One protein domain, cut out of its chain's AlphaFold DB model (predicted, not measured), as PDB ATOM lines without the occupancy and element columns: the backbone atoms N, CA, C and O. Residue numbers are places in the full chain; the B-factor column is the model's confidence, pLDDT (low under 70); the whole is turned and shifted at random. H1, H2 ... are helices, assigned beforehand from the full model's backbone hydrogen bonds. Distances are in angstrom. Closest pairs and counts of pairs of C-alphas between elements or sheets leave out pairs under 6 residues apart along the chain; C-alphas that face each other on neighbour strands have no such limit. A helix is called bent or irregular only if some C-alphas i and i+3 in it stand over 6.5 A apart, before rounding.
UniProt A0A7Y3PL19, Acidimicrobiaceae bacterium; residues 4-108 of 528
ATOM      1  N   GLU A   4      16.871  -8.963  51.659       82.94
ATOM      2  CA  GLU A   4      16.112  -7.982  52.449       82.94
ATOM      3  C   GLU A   4      16.553  -7.918  53.920       82.94
ATOM      4  O   GLU A   4      16.607  -6.845  54.521       82.94
ATOM      5  N   GLU A   5      16.922  -9.058  54.507       89.31
ATOM      6  CA  GLU A   5      17.379  -9.143  55.896       89.31
ATOM      7  C   GLU A   5      18.785  -8.547  56.058       89.31
ATOM      8  O   GLU A   5      19.068  -7.879  57.054       89.31
ATOM      9  N   VAL A   6      19.661  -8.750  55.064       90.69
ATOM     10  CA  VAL A   6      20.989  -8.117  55.010       90.69
ATOM     11  C   VAL A   6      20.839  -6.602  54.970       90.69
ATOM     12  O   VAL A   6      21.446  -5.924  55.796       90.69
ATOM     13  N   LEU A   7      20.022  -6.091  54.045       89.56
ATOM     14  CA  LEU A   7      19.826  -4.656  53.840       89.56
ATOM     15  C   LEU A   7      19.194  -3.994  55.060       89.56
ATOM     16  O   LEU A   7      19.697  -2.987  55.548       89.56
ATOM     17  N   SER A   8      18.128  -4.586  55.607       91.06
ATOM     18  CA  SER A   8      17.498  -4.069  56.823       91.06
ATOM     19  C   SER A   8      18.505  -3.991  57.971       91.06
ATOM     20  O   SER A   8      18.601  -2.972  58.656       91.06
ATOM     21  N   ARG A   9      19.319  -5.035  58.155       93.38
ATOM     22  CA  ARG A   9      20.292  -5.089  59.244       93.38
ATOM     23  C   ARG A   9      21.481  -4.153  59.032       93.38
ATOM     24  O   ARG A   9      21.933  -3.555  60.008       93.38
ATOM     25  N   SER A  10      21.986  -4.004  57.806       94.56
ATOM     26  CA  SER A  10      23.066  -3.055  57.509       94.56
ATOM     27  C   SER A  10      22.605  -1.612  57.697       94.56
ATOM     28  O   SER A  10      23.337  -0.822  58.288       94.56
ATOM     29  N   THR A  11      21.369  -1.294  57.302       92.81
ATOM     30  CA  THR A  11      20.765   0.027  57.527       92.81
ATOM     31  C   THR A  11      20.621   0.326  59.013       92.81
ATOM     32  O   THR A  11      21.089   1.363  59.466       92.81
ATOM     33  N   VAL A  12      20.104  -0.617  59.811       94.81
ATOM     34  CA  VAL A  12      20.011  -0.437  61.272       94.81
ATOM     35  C   VAL A  12      21.388  -0.201  61.901       94.81
ATOM     36  O   VAL A  12      21.513   0.625  62.804       94.81
ATOM     37  N   LEU A  13      22.434  -0.900  61.450       94.69
ATOM     38  CA  LEU A  13      23.801  -0.663  61.931       94.69
ATOM     39  C   LEU A  13      24.284   0.752  61.580       94.69
ATOM     40  O   LEU A  13      24.821   1.443  62.448       94.69
ATOM     41  N   ALA A  14      24.057   1.194  60.343       92.38
ATOM     42  CA  ALA A  14      24.410   2.533  59.883       92.38
ATOM     43  C   ALA A  14      23.671   3.635  60.664       92.38
ATOM     44  O   ALA A  14      24.308   4.593  61.097       92.38
ATOM     45  N   ASP A  15      22.377   3.460  60.949       92.81
ATOM     46  CA  ASP A  15      21.567   4.406  61.736       92.81
ATOM     47  C   ASP A  15      22.081   4.576  63.176       92.81
ATOM     48  O   ASP A  15      21.910   5.625  63.795       92.81
ATOM     49  N   HIS A  16      22.760   3.557  63.713       94.62
ATOM     50  CA  HIS A  16      23.421   3.610  65.022       94.62
ATOM     51  C   HIS A  16      24.884   4.083  64.941       94.62
ATOM     52  O   HIS A  16      25.633   3.944  65.910       94.62
ATOM     53  N   GLY A  17      25.314   4.615  63.794       91.75
ATOM     54  CA  GLY A  17      26.673   5.104  63.555       91.75
ATOM     55  C   GLY A  17      27.726   4.003  63.393       91.75
ATOM     56  O   GLY A  17      28.921   4.293  63.385       91.75
ATOM     57  N   LYS A  18      27.319   2.734  63.262       94.81
ATOM     58  CA  LYS A  18      28.220   1.578  63.127       94.81
ATOM     59  C   LYS A  18      28.520   1.270  61.658       94.81
ATOM     60  O   LYS A  18      28.306   0.152  61.186       94.81
ATOM     61  N   TYR A  19      29.023   2.264  60.930       92.50
ATOM     62  CA  TYR A  19      29.279   2.161  59.490       92.50
ATOM     63  C   TYR A  19      30.304   1.075  59.127       92.50
ATOM     64  O   TYR A  19      30.154   0.423  58.100       92.50
ATOM     65  N   ASP A  20      31.291   0.812  59.991       93.12
ATOM     66  CA  ASP A  20      32.264  -0.272  59.802       93.12
ATOM     67  C   ASP A  20      31.608  -1.657  59.741       93.12
ATOM     68  O   ASP A  20      31.938  -2.466  58.872       93.12
ATOM     69  N   GLU A  21      30.688  -1.924  60.676       94.69
ATOM     70  CA  GLU A  21      29.957  -3.193  60.778       94.69
ATOM     71  C   GLU A  21      28.939  -3.319  59.634       94.69
ATOM     72  O   GLU A  21      28.771  -4.403  59.073       94.69
ATOM     73  N   ALA A  22      28.288  -2.209  59.260       94.25
ATOM     74  CA  ALA A  22      27.369  -2.149  58.124       94.25
ATOM     75  C   ALA A  22      28.085  -2.439  56.794       94.25
ATOM     76  O   ALA A  22      27.598  -3.241  55.995       94.25
ATOM     77  N   PHE A  23      29.271  -1.852  56.589       93.31
ATOM     78  CA  PHE A  23      30.118  -2.101  55.424       93.31
ATOM     79  C   PHE A  23      30.552  -3.569  55.338       93.31
ATOM     80  O   PHE A  23      30.412  -4.189  54.285       93.31
ATOM     81  N   ASP A  24      31.039  -4.160  56.436       92.56
ATOM     82  CA  ASP A  24      31.481  -5.565  56.446       92.56
ATOM     83  C   ASP A  24      30.337  -6.542  56.177       92.56
ATOM     84  O   ASP A  24      30.542  -7.593  55.564       92.56
ATOM     85  N   LEU A  25      29.136  -6.217  56.657       93.31
ATOM     86  CA  LEU A  25      27.949  -7.027  56.430       93.31
ATOM     87  C   LEU A  25      27.514  -6.969  54.963       93.31
ATOM     88  O   LEU A  25      27.312  -8.016  54.345       93.31
ATOM     89  N   LEU A  26      27.389  -5.759  54.411       92.19
ATOM     90  CA  LEU A  26      26.888  -5.548  53.056       92.19
ATOM     91  C   LEU A  26      27.899  -6.004  51.992       92.19
ATOM     92  O   LEU A  26      27.510  -6.683  51.046       92.19
ATOM     93  N   SER A  27      29.194  -5.723  52.169       90.31
ATOM     94  CA  SER A  27      30.253  -6.139  51.227       90.31
ATOM     95  C   SER A  27      30.304  -7.656  51.034       90.31
ATOM     96  O   SER A  27      30.332  -8.137  49.904       90.31
ATOM     97  N   LYS A  28      30.261  -8.429  52.129       88.94
ATOM     98  CA  LYS A  28      30.259  -9.901  52.076       88.94
ATOM     99  C   LYS A  28      29.010 -10.457  51.402       88.94
ATOM    100  O   LYS A  28      29.085 -11.464  50.699       88.94
ATOM    101  N   ALA A  29      27.869  -9.820  51.648       89.50
ATOM    102  CA  ALA A  29      26.603 -10.242  51.079       89.50
ATOM    103  C   ALA A  29      26.533  -9.958  49.574       89.50
ATOM    104  O   ALA A  29      26.134 -10.851  48.836       89.50
ATOM    105  N   ILE A  30      27.001  -8.790  49.115       87.44
ATOM    106  CA  ILE A  30      27.020  -8.419  47.690       87.44
ATOM    107  C   ILE A  30      27.816  -9.425  46.848       87.44
ATOM    108  O   ILE A  30      27.363  -9.818  45.781       87.44
ATOM    109  N   VAL A  31      28.961  -9.909  47.341       82.88
ATOM    110  CA  VAL A  31      29.755 -10.933  46.627       82.88
ATOM    111  C   VAL A  31      29.015 -12.279  46.520       82.88
ATOM    112  O   VAL A  31      29.260 -13.068  45.610       82.88
ATOM    113  N   SER A  32      28.114 -12.563  47.461       83.06
ATOM    114  CA  SER A  32      27.433 -13.859  47.567       83.06
ATOM    115  C   SER A  32      26.026 -13.876  46.951       83.06
ATOM    116  O   SER A  32      25.467 -14.959  46.786       83.06
ATOM    117  N   ASP A  33      25.439 -12.714  46.651       85.38
ATOM    118  CA  ASP A  33      24.060 -12.559  46.177       85.38
ATOM    119  C   ASP A  33      23.968 -11.422  45.153       85.38
ATOM    120  O   ASP A  33      24.088 -10.241  45.486       85.38
ATOM    121  N   GLU A  34      23.715 -11.788  43.895       76.81
ATOM    122  CA  GLU A  34      23.682 -10.830  42.794       76.81
ATOM    123  C   GLU A  34      22.544  -9.802  42.889       76.81
ATOM    124  O   GLU A  34      22.664  -8.692  42.373       76.81
ATOM    125  N   SER A  35      21.449 -10.115  43.586       81.81
ATOM    126  CA  SER A  35      20.340  -9.166  43.753       81.81
ATOM    127  C   SER A  35      20.759  -7.902  44.516       81.81
ATOM    128  O   SER A  35      20.141  -6.846  44.367       81.81
ATOM    129  N   LEU A  36      21.851  -7.986  45.282       85.75
ATOM    130  CA  LEU A  36      22.375  -6.891  46.088       85.75
ATOM    131  C   LEU A  36      23.300  -5.939  45.313       85.75
ATOM    132  O   LEU A  36      23.636  -4.879  45.845       85.75
ATOM    133  N   TRP A  37      23.677  -6.235  44.061       79.38
ATOM    134  CA  TRP A  37      24.543  -5.354  43.257       79.38
ATOM    135  C   TRP A  37      23.933  -3.964  43.005       79.38
ATOM    136  O   TRP A  37      24.664  -2.988  42.840       79.38
ATOM    137  N   ASN A  38      22.606  -3.825  43.063       79.81
ATOM    138  CA  ASN A  38      21.934  -2.523  42.980       79.81
ATOM    139  C   ASN A  38      22.184  -1.623  44.209       79.81
ATOM    140  O   ASN A  38      21.902  -0.428  44.167       79.81
ATOM    141  N   HIS A  39      22.749  -2.167  45.292       85.56
ATOM    142  CA  HIS A  39      23.050  -1.449  46.535       85.56
ATOM    143  C   HIS A  39      24.530  -1.064  46.678       85.56
ATOM    144  O   HIS A  39      24.977  -0.689  47.764       85.56
ATOM    145  N   LEU A  40      25.301  -1.101  45.585       83.44
ATOM    146  CA  LEU A  40      26.691  -0.634  45.569       83.44
ATOM    147  C   LEU A  40      26.832   0.825  46.033       83.44
ATOM    148  O   LEU A  40      27.803   1.141  46.715       83.44
ATOM    149  N   GLY A  41      25.860   1.696  45.734       82.62
ATOM    150  CA  GLY A  41      25.855   3.077  46.233       82.62
ATOM    151  C   GLY A  41      25.863   3.137  47.763       82.62
ATOM    152  O   GLY A  41      26.734   3.766  48.356       82.62
ATOM    153  N   THR A  42      24.984   2.364  48.405       88.19
ATOM    154  CA  THR A  42      24.922   2.239  49.869       88.19
ATOM    155  C   THR A  42      26.226   1.699  50.459       88.19
ATOM    156  O   THR A  42      26.674   2.153  51.510       88.19
ATOM    157  N   LEU A  43      26.877   0.751  49.776       89.31
ATOM    158  CA  LEU A  43      28.178   0.237  50.203       89.31
ATOM    159  C   LEU A  43      29.264   1.327  50.173       89.31
ATOM    160  O   LEU A  43      30.071   1.410  51.102       89.31
ATOM    161  N   VAL A  44      29.279   2.171  49.136       85.44
ATOM    162  CA  VAL A  44      30.214   3.303  49.025       85.44
ATOM    163  C   VAL A  44      29.957   4.345  50.116       85.44
ATOM    164  O   VAL A  44      30.913   4.844  50.717       85.44
ATOM    165  N   ASP A  45      28.696   4.617  50.450       86.69
ATOM    166  CA  ASP A  45      28.338   5.530  51.542       86.69
ATOM    167  C   ASP A  45      28.844   5.017  52.898       86.69
ATOM    168  O   ASP A  45      29.415   5.777  53.691       86.69
ATOM    169  N   TYR A  46      28.704   3.713  53.159       91.94
ATOM    170  CA  TYR A  46      29.233   3.090  54.374       91.94
ATOM    171  C   TYR A  46      30.760   3.123  54.417       91.94
ATOM    172  O   TYR A  46      31.325   3.420  55.471       91.94
ATOM    173  N   ALA A  47      31.439   2.866  53.294       87.56
ATOM    174  CA  ALA A  47      32.897   2.963  53.200       87.56
ATOM    175  C   ALA A  47      33.377   4.382  53.537       87.56
ATOM    176  O   ALA A  47      34.240   4.574  54.392       87.56
ATOM    177  N   THR A  48      32.739   5.383  52.930       85.00
ATOM    178  CA  THR A  48      33.057   6.801  53.130       85.00
ATOM    179  C   THR A  48      32.841   7.219  54.585       85.00
ATOM    180  O   THR A  48      33.700   7.864  55.180       85.00
ATOM    181  N   SER A  49      31.722   6.802  55.183       87.19
ATOM    182  CA  SER A  49      31.341   7.168  56.554       87.19
ATOM    183  C   SER A  49      32.164   6.451  57.630       87.19
ATOM    184  O   SER A  49      32.304   6.956  58.741       87.19
ATOM    185  N   SER A  50      32.717   5.281  57.312       88.19
ATOM    186  CA  SER A  50      33.601   4.521  58.203       88.19
ATOM    187  C   SER A  50      35.090   4.840  58.024       88.19
ATOM    188  O   SER A  50      35.902   4.517  58.885       88.19
ATOM    189  N   GLY A  51      35.471   5.467  56.907       84.44
ATOM    190  CA  GLY A  51      36.870   5.629  56.513       84.44
ATOM    191  C   GLY A  51      37.511   4.342  55.979       84.44
ATOM    192  O   GLY A  51      38.727   4.309  55.764       84.44
ATOM    193  N   LYS A  52      36.723   3.282  55.752       85.19
ATOM    194  CA  LYS A  52      37.198   2.063  55.094       85.19
ATOM    195  C   LYS A  52      37.480   2.315  53.623       85.19
ATOM    196  O   LYS A  52      36.818   3.102  52.952       85.19
ATOM    197  N   GLN A  53      38.472   1.598  53.108       82.62
ATOM    198  CA  GLN A  53      38.817   1.669  51.699       82.62
ATOM    199  C   GLN A  53      37.999   0.649  50.910       82.62
ATOM    200  O   GLN A  53      38.002  -0.542  51.215       82.62
ATOM    201  N   LEU A  54      37.366   1.104  49.829       86.75
ATOM    202  CA  LEU A  54      36.625   0.236  48.912       86.75
ATOM    203  C   LEU A  54      37.536  -0.784  48.196       86.75
ATOM    204  O   LEU A  54      37.066  -1.772  47.639       86.75
ATOM    205  N   VAL A  55      38.854  -0.566  48.233       84.44
ATOM    206  CA  VAL A  55      39.856  -1.428  47.597       84.44
ATOM    207  C   VAL A  55      39.783  -2.878  48.065       84.44
ATOM    208  O   VAL A  55      39.900  -3.779  47.238       84.44
ATOM    209  N   ASP A  56      39.535  -3.106  49.356       81.38
ATOM    210  CA  ASP A  56      39.488  -4.453  49.929       81.38
ATOM    211  C   ASP A  56      38.276  -5.230  49.407       81.38
ATOM    212  O   ASP A  56      38.365  -6.427  49.137       81.38
ATOM    213  N   PHE A  57      37.159  -4.528  49.193       88.19
ATOM    214  CA  PHE A  57      35.980  -5.094  48.548       88.19
ATOM    215  C   PHE A  57      36.269  -5.439  47.085       88.19
ATOM    216  O   PHE A  57      36.051  -6.576  46.683       88.19
ATOM    217  N   VAL A  58      36.821  -4.497  46.311       87.81
ATOM    218  CA  VAL A  58      37.084  -4.682  44.872       87.81
ATOM    219  C   VAL A  58      38.052  -5.837  44.600       87.81
ATOM    220  O   VAL A  58      37.815  -6.632  43.695       87.81
ATOM    221  N   VAL A  59      39.125  -5.967  45.388       84.56
ATOM    222  CA  VAL A  59      40.091  -7.077  45.264       84.56
ATOM    223  C   VAL A  59      39.477  -8.417  45.691       84.56
ATOM    224  O   VAL A  59      39.923  -9.471  45.242       84.56
ATOM    225  N   GLY A  60      38.449  -8.386  46.542       85.19
ATOM    226  CA  GLY A  60      37.706  -9.566  46.975       85.19
ATOM    227  C   GLY A  60      36.673 -10.082  45.967       85.19
ATOM    228  O   GLY A  60      36.128 -11.162  46.194       85.19
ATOM    229  N   ILE A  61      36.397  -9.352  44.878       87.38
ATOM    230  CA  ILE A  61      35.421  -9.767  43.863       87.38
ATOM    231  C   ILE A  61      35.988 -10.948  43.052       87.38
ATOM    232  O   ILE A  61      37.076 -10.829  42.479       87.38
ATOM    233  N   PRO A  62      35.266 -12.082  42.959       86.75
ATOM    234  CA  PRO A  62      35.653 -13.211  42.118       86.75
ATOM    235  C   PRO A  62      35.847 -12.798  40.655       86.75
ATOM    236  O   PRO A  62      35.072 -12.014  40.108       86.75
ATOM    237  N   SER A  63      36.873 -13.338  39.989       84.38
ATOM    238  CA  SER A  63      37.240 -12.936  38.620       84.38
ATOM    239  C   SER A  63      36.119 -13.124  37.591       84.38
ATOM    240  O   SER A  63      36.058 -12.386  36.614       84.38
ATOM    241  N   ASP A  64      35.246 -14.106  37.807       85.00
ATOM    242  CA  ASP A  64      34.068 -14.415  36.994       85.00
ATOM    243  C   ASP A  64      32.877 -13.474  37.251       85.00
ATOM    244  O   ASP A  64      31.986 -13.384  36.411       85.00
ATOM    245  N   GLN A  65      32.883 -12.717  38.353       85.56
ATOM    246  CA  GLN A  65      31.844 -11.736  38.695       85.56
ATOM    247  C   GLN A  65      32.227 -10.284  38.373       85.56
ATOM    248  O   GLN A  65      31.373  -9.400  38.416       85.56
ATOM    249  N   VAL A  66      33.489 -10.010  38.021       85.19
ATOM    250  CA  VAL A  66      33.980  -8.642  37.752       85.19
ATOM    251  C   VAL A  66      33.173  -7.929  36.663       85.19
ATOM    252  O   VAL A  66      32.887  -6.740  36.790       85.19
ATOM    253  N   GLU A  67      32.792  -8.629  35.592       83.69
ATOM    254  CA  GLU A  67      31.996  -8.023  34.519       83.69
ATOM    255  C   GLU A  67      30.603  -7.613  35.020       83.69
ATOM    256  O   GLU A  67      30.142  -6.503  34.746       83.69
ATOM    257  N   ILE A  68      29.953  -8.485  35.796       83.00
ATOM    258  CA  ILE A  68      28.623  -8.250  36.371       83.00
ATOM    259  C   ILE A  68      28.677  -7.067  37.339       83.00
ATOM    260  O   ILE A  68      27.854  -6.157  37.240       83.00
ATOM    261  N   PHE A  69      29.681  -7.034  38.214       87.00
ATOM    262  CA  PHE A  69      29.952  -5.907  39.102       87.00
ATOM    263  C   PHE A  69      30.040  -4.586  38.329       87.00
ATOM    264  O   PHE A  69      29.304  -3.643  38.619       87.00
ATOM    265  N   LEU A  70      30.903  -4.526  37.311       85.50
ATOM    266  CA  LEU A  70      31.153  -3.303  36.549       85.50
ATOM    267  C   LEU A  70      29.924  -2.841  35.749       85.50
ATOM    268  O   LEU A  70      29.722  -1.637  35.604       85.50
ATOM    269  N   ARG A  71      29.050  -3.749  35.293       82.50
ATOM    270  CA  ARG A  71      27.770  -3.373  34.661       82.50
ATOM    271  C   ARG A  71      26.848  -2.608  35.611       82.50
ATOM    272  O   ARG A  71      26.196  -1.663  35.181       82.50
ATOM    273  N   HIS A  72      26.823  -2.972  36.892       84.00
ATOM    274  CA  HIS A  72      25.995  -2.282  37.884       84.00
ATOM    275  C   HIS A  72      26.562  -0.912  38.272       84.00
ATOM    276  O   HIS A  72      25.799  -0.025  38.646       84.00
ATOM    277  N   VAL A  73      27.873  -0.697  38.109       85.06
ATOM    278  CA  VAL A  73      28.507   0.612  38.340       85.06
ATOM    279  C   VAL A  73      27.938   1.699  37.418       85.06
ATOM    280  O   VAL A  73      27.847   2.847  37.840       85.06
ATOM    281  N   ILE A  74      27.483   1.353  36.205       79.62
ATOM    282  CA  ILE A  74      26.846   2.300  35.263       79.62
ATOM    283  C   ILE A  74      25.573   2.926  35.852       79.62
ATOM    284  O   ILE A  74      25.243   4.062  35.526       79.62
ATOM    285  N   ASN A  75      24.872   2.204  36.729       79.62
ATOM    286  CA  ASN A  75      23.603   2.647  37.311       79.62
ATOM    287  C   ASN A  75      23.786   3.522  38.563       79.62
ATOM    288  O   ASN A  75      22.800   3.974  39.144       79.62
ATOM    289  N   LEU A  76      25.026   3.737  39.011       81.88
ATOM    290  CA  LEU A  76      25.329   4.602  40.149       81.88
ATOM    291  C   LEU A  76      25.362   6.071  39.719       81.88
ATOM    292  O   LEU A  76      25.516   6.392  38.539       81.88
ATOM    293  N   SER A  77      25.259   6.986  40.686       83.69
ATOM    294  CA  SER A  77      25.512   8.400  40.399       83.69
ATOM    295  C   SER A  77      26.945   8.577  39.865       83.69
ATOM    296  O   SER A  77      27.839   7.836  40.290       83.69
ATOM    297  N   PRO A  78      27.202   9.544  38.962       86.31
ATOM    298  CA  PRO A  78      28.505   9.675  38.314       86.31
ATOM    299  C   PRO A  78      29.680   9.747  39.298       86.31
ATOM    300  O   PRO A  78      30.666   9.044  39.108       86.31
ATOM    301  N   ASP A  79      29.561  10.517  40.382       84.62
ATOM    302  CA  ASP A  79      30.634  10.664  41.376       84.62
ATOM    303  C   ASP A  79      30.933   9.356  42.126       84.62
ATOM    304  O   ASP A  79      32.095   9.009  42.354       84.62
ATOM    305  N   ILE A  80      29.890   8.595  42.477       84.38
ATOM    306  CA  ILE A  80      30.044   7.284  43.117       84.38
ATOM    307  C   ILE A  80      30.664   6.306  42.118       84.38
ATOM    308  O   ILE A  80      31.634   5.625  42.446       84.38
ATOM    309  N   ALA A  81      30.151   6.265  40.887       88.44
ATOM    310  CA  ALA A  81      30.678   5.417  39.829       88.44
ATOM    311  C   ALA A  81      32.162   5.711  39.550       88.44
ATOM    312  O   ALA A  81      32.966   4.786  39.473       88.44
ATOM    313  N   ASP A  82      32.550   6.986  39.475       92.44
ATOM    314  CA  ASP A  82      33.941   7.417  39.315       92.44
ATOM    315  C   ASP A  82      34.833   6.905  40.446       92.44
ATOM    316  O   ASP A  82      35.908   6.364  40.189       92.44
ATOM    317  N   HIS A  83      34.370   7.000  41.695       87.81
ATOM    318  CA  HIS A  83      35.108   6.490  42.848       87.81
ATOM    319  C   HIS A  83      35.323   4.968  42.776       87.81
ATOM    320  O   HIS A  83      36.432   4.474  43.024       87.81
ATOM    321  N   VAL A  84      34.286   4.219  42.389       90.00
ATOM    322  CA  VAL A  84      34.367   2.762  42.213       90.00
ATOM    323  C   VAL A  84      35.318   2.398  41.069       90.00
ATOM    324  O   VAL A  84      36.171   1.520  41.229       90.00
ATOM    325  N   LEU A  85      35.218   3.081  39.928       92.94
ATOM    326  CA  LEU A  85      36.067   2.850  38.757       92.94
ATOM    327  C   LEU A  85      37.530   3.188  39.038       92.94
ATOM    328  O   LEU A  85      38.415   2.414  38.679       92.94
ATOM    329  N   GLU A  86      37.796   4.305  39.714       92.50
ATOM    330  CA  GLU A  86      39.145   4.713  40.110       92.50
ATOM    331  C   GLU A  86      39.777   3.683  41.050       92.50
ATOM    332  O   GLU A  86      40.938   3.309  40.884       92.50
ATOM    333  N   THR A  87      38.992   3.170  42.000       91.12
ATOM    334  CA  THR A  87      39.431   2.096  42.895       91.12
ATOM    335  C   THR A  87      39.725   0.813  42.114       91.12
ATOM    336  O   THR A  87      40.718   0.137  42.382       91.12
ATOM    337  N   SER A  88      38.902   0.500  41.112       91.44
ATOM    338  CA  SER A  88      39.013  -0.714  40.291       91.44
ATOM    339  C   SER A  88      40.165  -0.679  39.287       91.44
ATOM    340  O   SER A  88      40.716  -1.725  38.933       91.44
ATOM    341  N   TYR A  89      40.567   0.511  38.847       91.38
ATOM    342  CA  TYR A  89      41.629   0.689  37.866       91.38
ATOM    343  C   TYR A  89      42.966   0.102  38.359       91.38
ATOM    344  O   TYR A  89      43.430   0.405  39.461       91.38
ATOM    345  N   GLY A  90      43.574  -0.772  37.549       87.69
ATOM    346  CA  GLY A  90      44.812  -1.494  37.876       87.69
ATOM    347  C   GLY A  90      44.655  -2.663  38.860       87.69
ATOM    348  O   GLY A  90      45.657  -3.259  39.255       87.69
ATOM    349  N   ARG A  91      43.424  -2.993  39.282       88.56
ATOM    350  CA  ARG A  91      43.131  -4.084  40.238       88.56
ATOM    351  C   ARG A  91      42.228  -5.167  39.663       88.56
ATOM    352  O   ARG A  91      42.339  -6.321  40.057       88.56
ATOM    353  N   VAL A  92      41.383  -4.799  38.707       87.62
ATOM    354  CA  VAL A  92      40.616  -5.720  37.859       87.62
ATOM    355  C   VAL A  92      40.969  -5.460  36.384       87.62
ATOM    356  O   VAL A  92      41.627  -4.452  36.105       87.62
ATOM    357  N   PRO A  93      40.599  -6.333  35.421       85.31
ATOM    358  CA  PRO A  93      40.998  -6.161  34.027       85.31
ATOM    359  C   PRO A  93      40.602  -4.785  33.468       85.31
ATOM    360  O   PRO A  93      39.424  -4.442  33.361       85.31
ATOM    361  N   GLU A  94      41.616  -3.999  33.097       83.94
ATOM    362  CA  GLU A  94      41.480  -2.568  32.792       83.94
ATOM    363  C   GLU A  94      40.549  -2.288  31.609       83.94
ATOM    364  O   GLU A  94      39.873  -1.264  31.597       83.94
ATOM    365  N   GLY A  95      40.459  -3.213  30.647       83.31
ATOM    366  CA  GLY A  95      39.561  -3.085  29.499       83.31
ATOM    367  C   GLY A  95      38.093  -2.918  29.903       83.31
ATOM    368  O   GLY A  95      37.412  -2.053  29.360       83.31
ATOM    369  N   PHE A  96      37.618  -3.674  30.900       83.75
ATOM    370  CA  PHE A  96      36.240  -3.547  31.387       83.75
ATOM    371  C   PHE A  96      36.031  -2.257  32.180       83.75
ATOM    372  O   PHE A  96      35.025  -1.578  31.986       83.75
ATOM    373  N   VAL A  97      36.998  -1.879  33.024       88.69
ATOM    374  CA  VAL A  97      36.940  -0.617  33.784       88.69
ATOM    375  C   VAL A  97      36.854   0.566  32.827       88.69
ATOM    376  O   VAL A  97      36.029   1.453  33.014       88.69
ATOM    377  N   LEU A  98      37.668   0.568  31.773       87.81
ATOM    378  CA  LEU A  98      37.695   1.647  30.793       87.81
ATOM    379  C   LEU A  98      36.455   1.668  29.899       87.81
ATOM    380  O   LEU A  98      35.987   2.754  29.567       87.81
ATOM    381  N   ALA A  99      35.890   0.507  29.559       84.31
ATOM    382  CA  ALA A  99      34.621   0.430  28.840       84.31
ATOM    383  C   ALA A  99      33.478   1.065  29.645       84.31
ATOM    384  O   ALA A  99      32.702   1.848  29.104       84.31
ATOM    385  N   VAL A 100      33.407   0.792  30.951       86.75
ATOM    386  CA  VAL A 100      32.406   1.410  31.831       86.75
ATOM    387  C   VAL A 100      32.706   2.891  32.069       86.75
ATOM    388  O   VAL A 100      31.806   3.728  31.993       86.75
ATOM    389  N   ALA A 101      33.976   3.247  32.275       88.69
ATOM    390  CA  ALA A 101      34.391   4.637  32.433       88.69
ATOM    391  C   ALA A 101      34.073   5.490  31.199       88.69
ATOM    392  O   ALA A 101      33.764   6.667  31.353       88.69
ATOM    393  N   ALA A 102      34.094   4.924  29.990       85.38
ATOM    394  CA  ALA A 102      33.702   5.637  28.776       85.38
ATOM    395  C   ALA A 102      32.242   6.127  28.810       85.38
ATOM    396  O   ALA A 102      31.958   7.188  28.257       85.38
ATOM    397  N   SER A 103      31.352   5.396  29.486       86.44
ATOM    398  CA  SER A 103      29.938   5.759  29.652       86.44
ATOM    399  C   SER A 103      29.705   6.709  30.829       86.44
ATOM    400  O   SER A 103      28.841   7.572  30.756       86.44
ATOM    401  N   VAL A 104      30.483   6.580  31.908       89.94
ATOM    402  CA  VAL A 104      30.324   7.392  33.131       89.94
ATOM    403  C   VAL A 104      31.018   8.752  33.011       89.94
ATOM    404  O   VAL A 104      30.462   9.787  33.375       89.94
ATOM    405  N   ALA A 105      32.242   8.773  32.479       91.56
ATOM    406  CA  ALA A 105      33.111   9.945  32.486       91.56
ATOM    407  C   ALA A 105      32.584  11.200  31.756       91.56
ATOM    408  O   ALA A 105      32.955  12.292  32.189       91.56
ATOM    409  N   PRO A 106      31.740  11.123  30.704       91.19
ATOM    410  CA  PRO A 106      31.125  12.313  30.105       91.19
ATOM    411  C   PRO A 106      30.282  13.128  31.100       91.19
ATOM    412  O   PRO A 106      30.214  14.357  31.011       91.19
ATOM    413  N   HIS A 107      29.696  12.451  32.090       88.50
ATOM    414  CA  HIS A 107      28.839  13.050  33.112       88.50
ATOM    415  C   HIS A 107      29.619  13.584  34.324       88.50
ATOM    416  O   HIS A 107      29.028  14.182  35.218       88.50
ATOM    417  N   LEU A 108      30.946  13.412  34.351       88.69
ATOM    418  CA  LEU A 108      31.817  13.930  35.406       88.69
ATOM    419  C   LEU A 108      32.300  15.349  35.107       88.69
ATOM    420  O   LEU A 108      32.327  15.804  33.963       88.69
TER     421      LEU A 108
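This is residues 4 to 108 of the 528 residues of a protein of Acidimicrobiaceae bacterium (UniProt A0A7Y3PL19). Two groups of three helices sit one beyond the other along the longest axis: H1, H2 and H3 form an up-and-down bundle, each running against the one before, and H5, H6 and H7 form a second triangle, steeply turned from H3. Short H4 packs on H6. The printed part has 105 residues with seven named helices, H1 to H7 in chain order, and no named strand: all helix. It is compact, radius of gyration of the C-alphas 13.2 A, spanning 38 by 28 by 21 A.

Start at H3, residues 34 to 50, irregular with C-alphas 38 and 41 7.6 A apart and a kink of 54 degrees near residue 41. H2, residues 19 to 32, forms a hairpin with it at 23 degrees; closest C-alphas, Tyr 19 and Ser 50, 5.1 A. H1, residues 4 to 15, forms a hairpin with H2; closest C-alphas, Ser 10 and Ala 22, 4.4 A. H5, residues 66 to 73, touches residues 37 to 40 of H3 alone; closest C-alphas, His 72 and Trp 37, 6.4 A. H6, residues 78 to 88, touches H4, residues 55 to 59; closest C-alphas, Thr 87 and Val 55, 5.9 A. H7, residues 94 to 107, only just irregular with C-alphas 103 and 106 6.7 A apart, forms a hairpin with H6; closest C-alphas, Val 104 and Pro 78, 5.9 A. Every O i to N i+4 pair is within hydrogen-bond range in H1, H4, H5 and H6, against 8 of 10 in H2, 8 of 13 in H3 and 7 of 10 in H7.

Find C-alpha 4 at (16.112, -7.982, 52.449), where H1 begins its 16.4 A. H3 runs 23.9 A; H2 and H7 each 20.1 A, H7 ending at (28.839, 13.050, 33.112).

The printed part has no cut, no long link and no printed residue under 70.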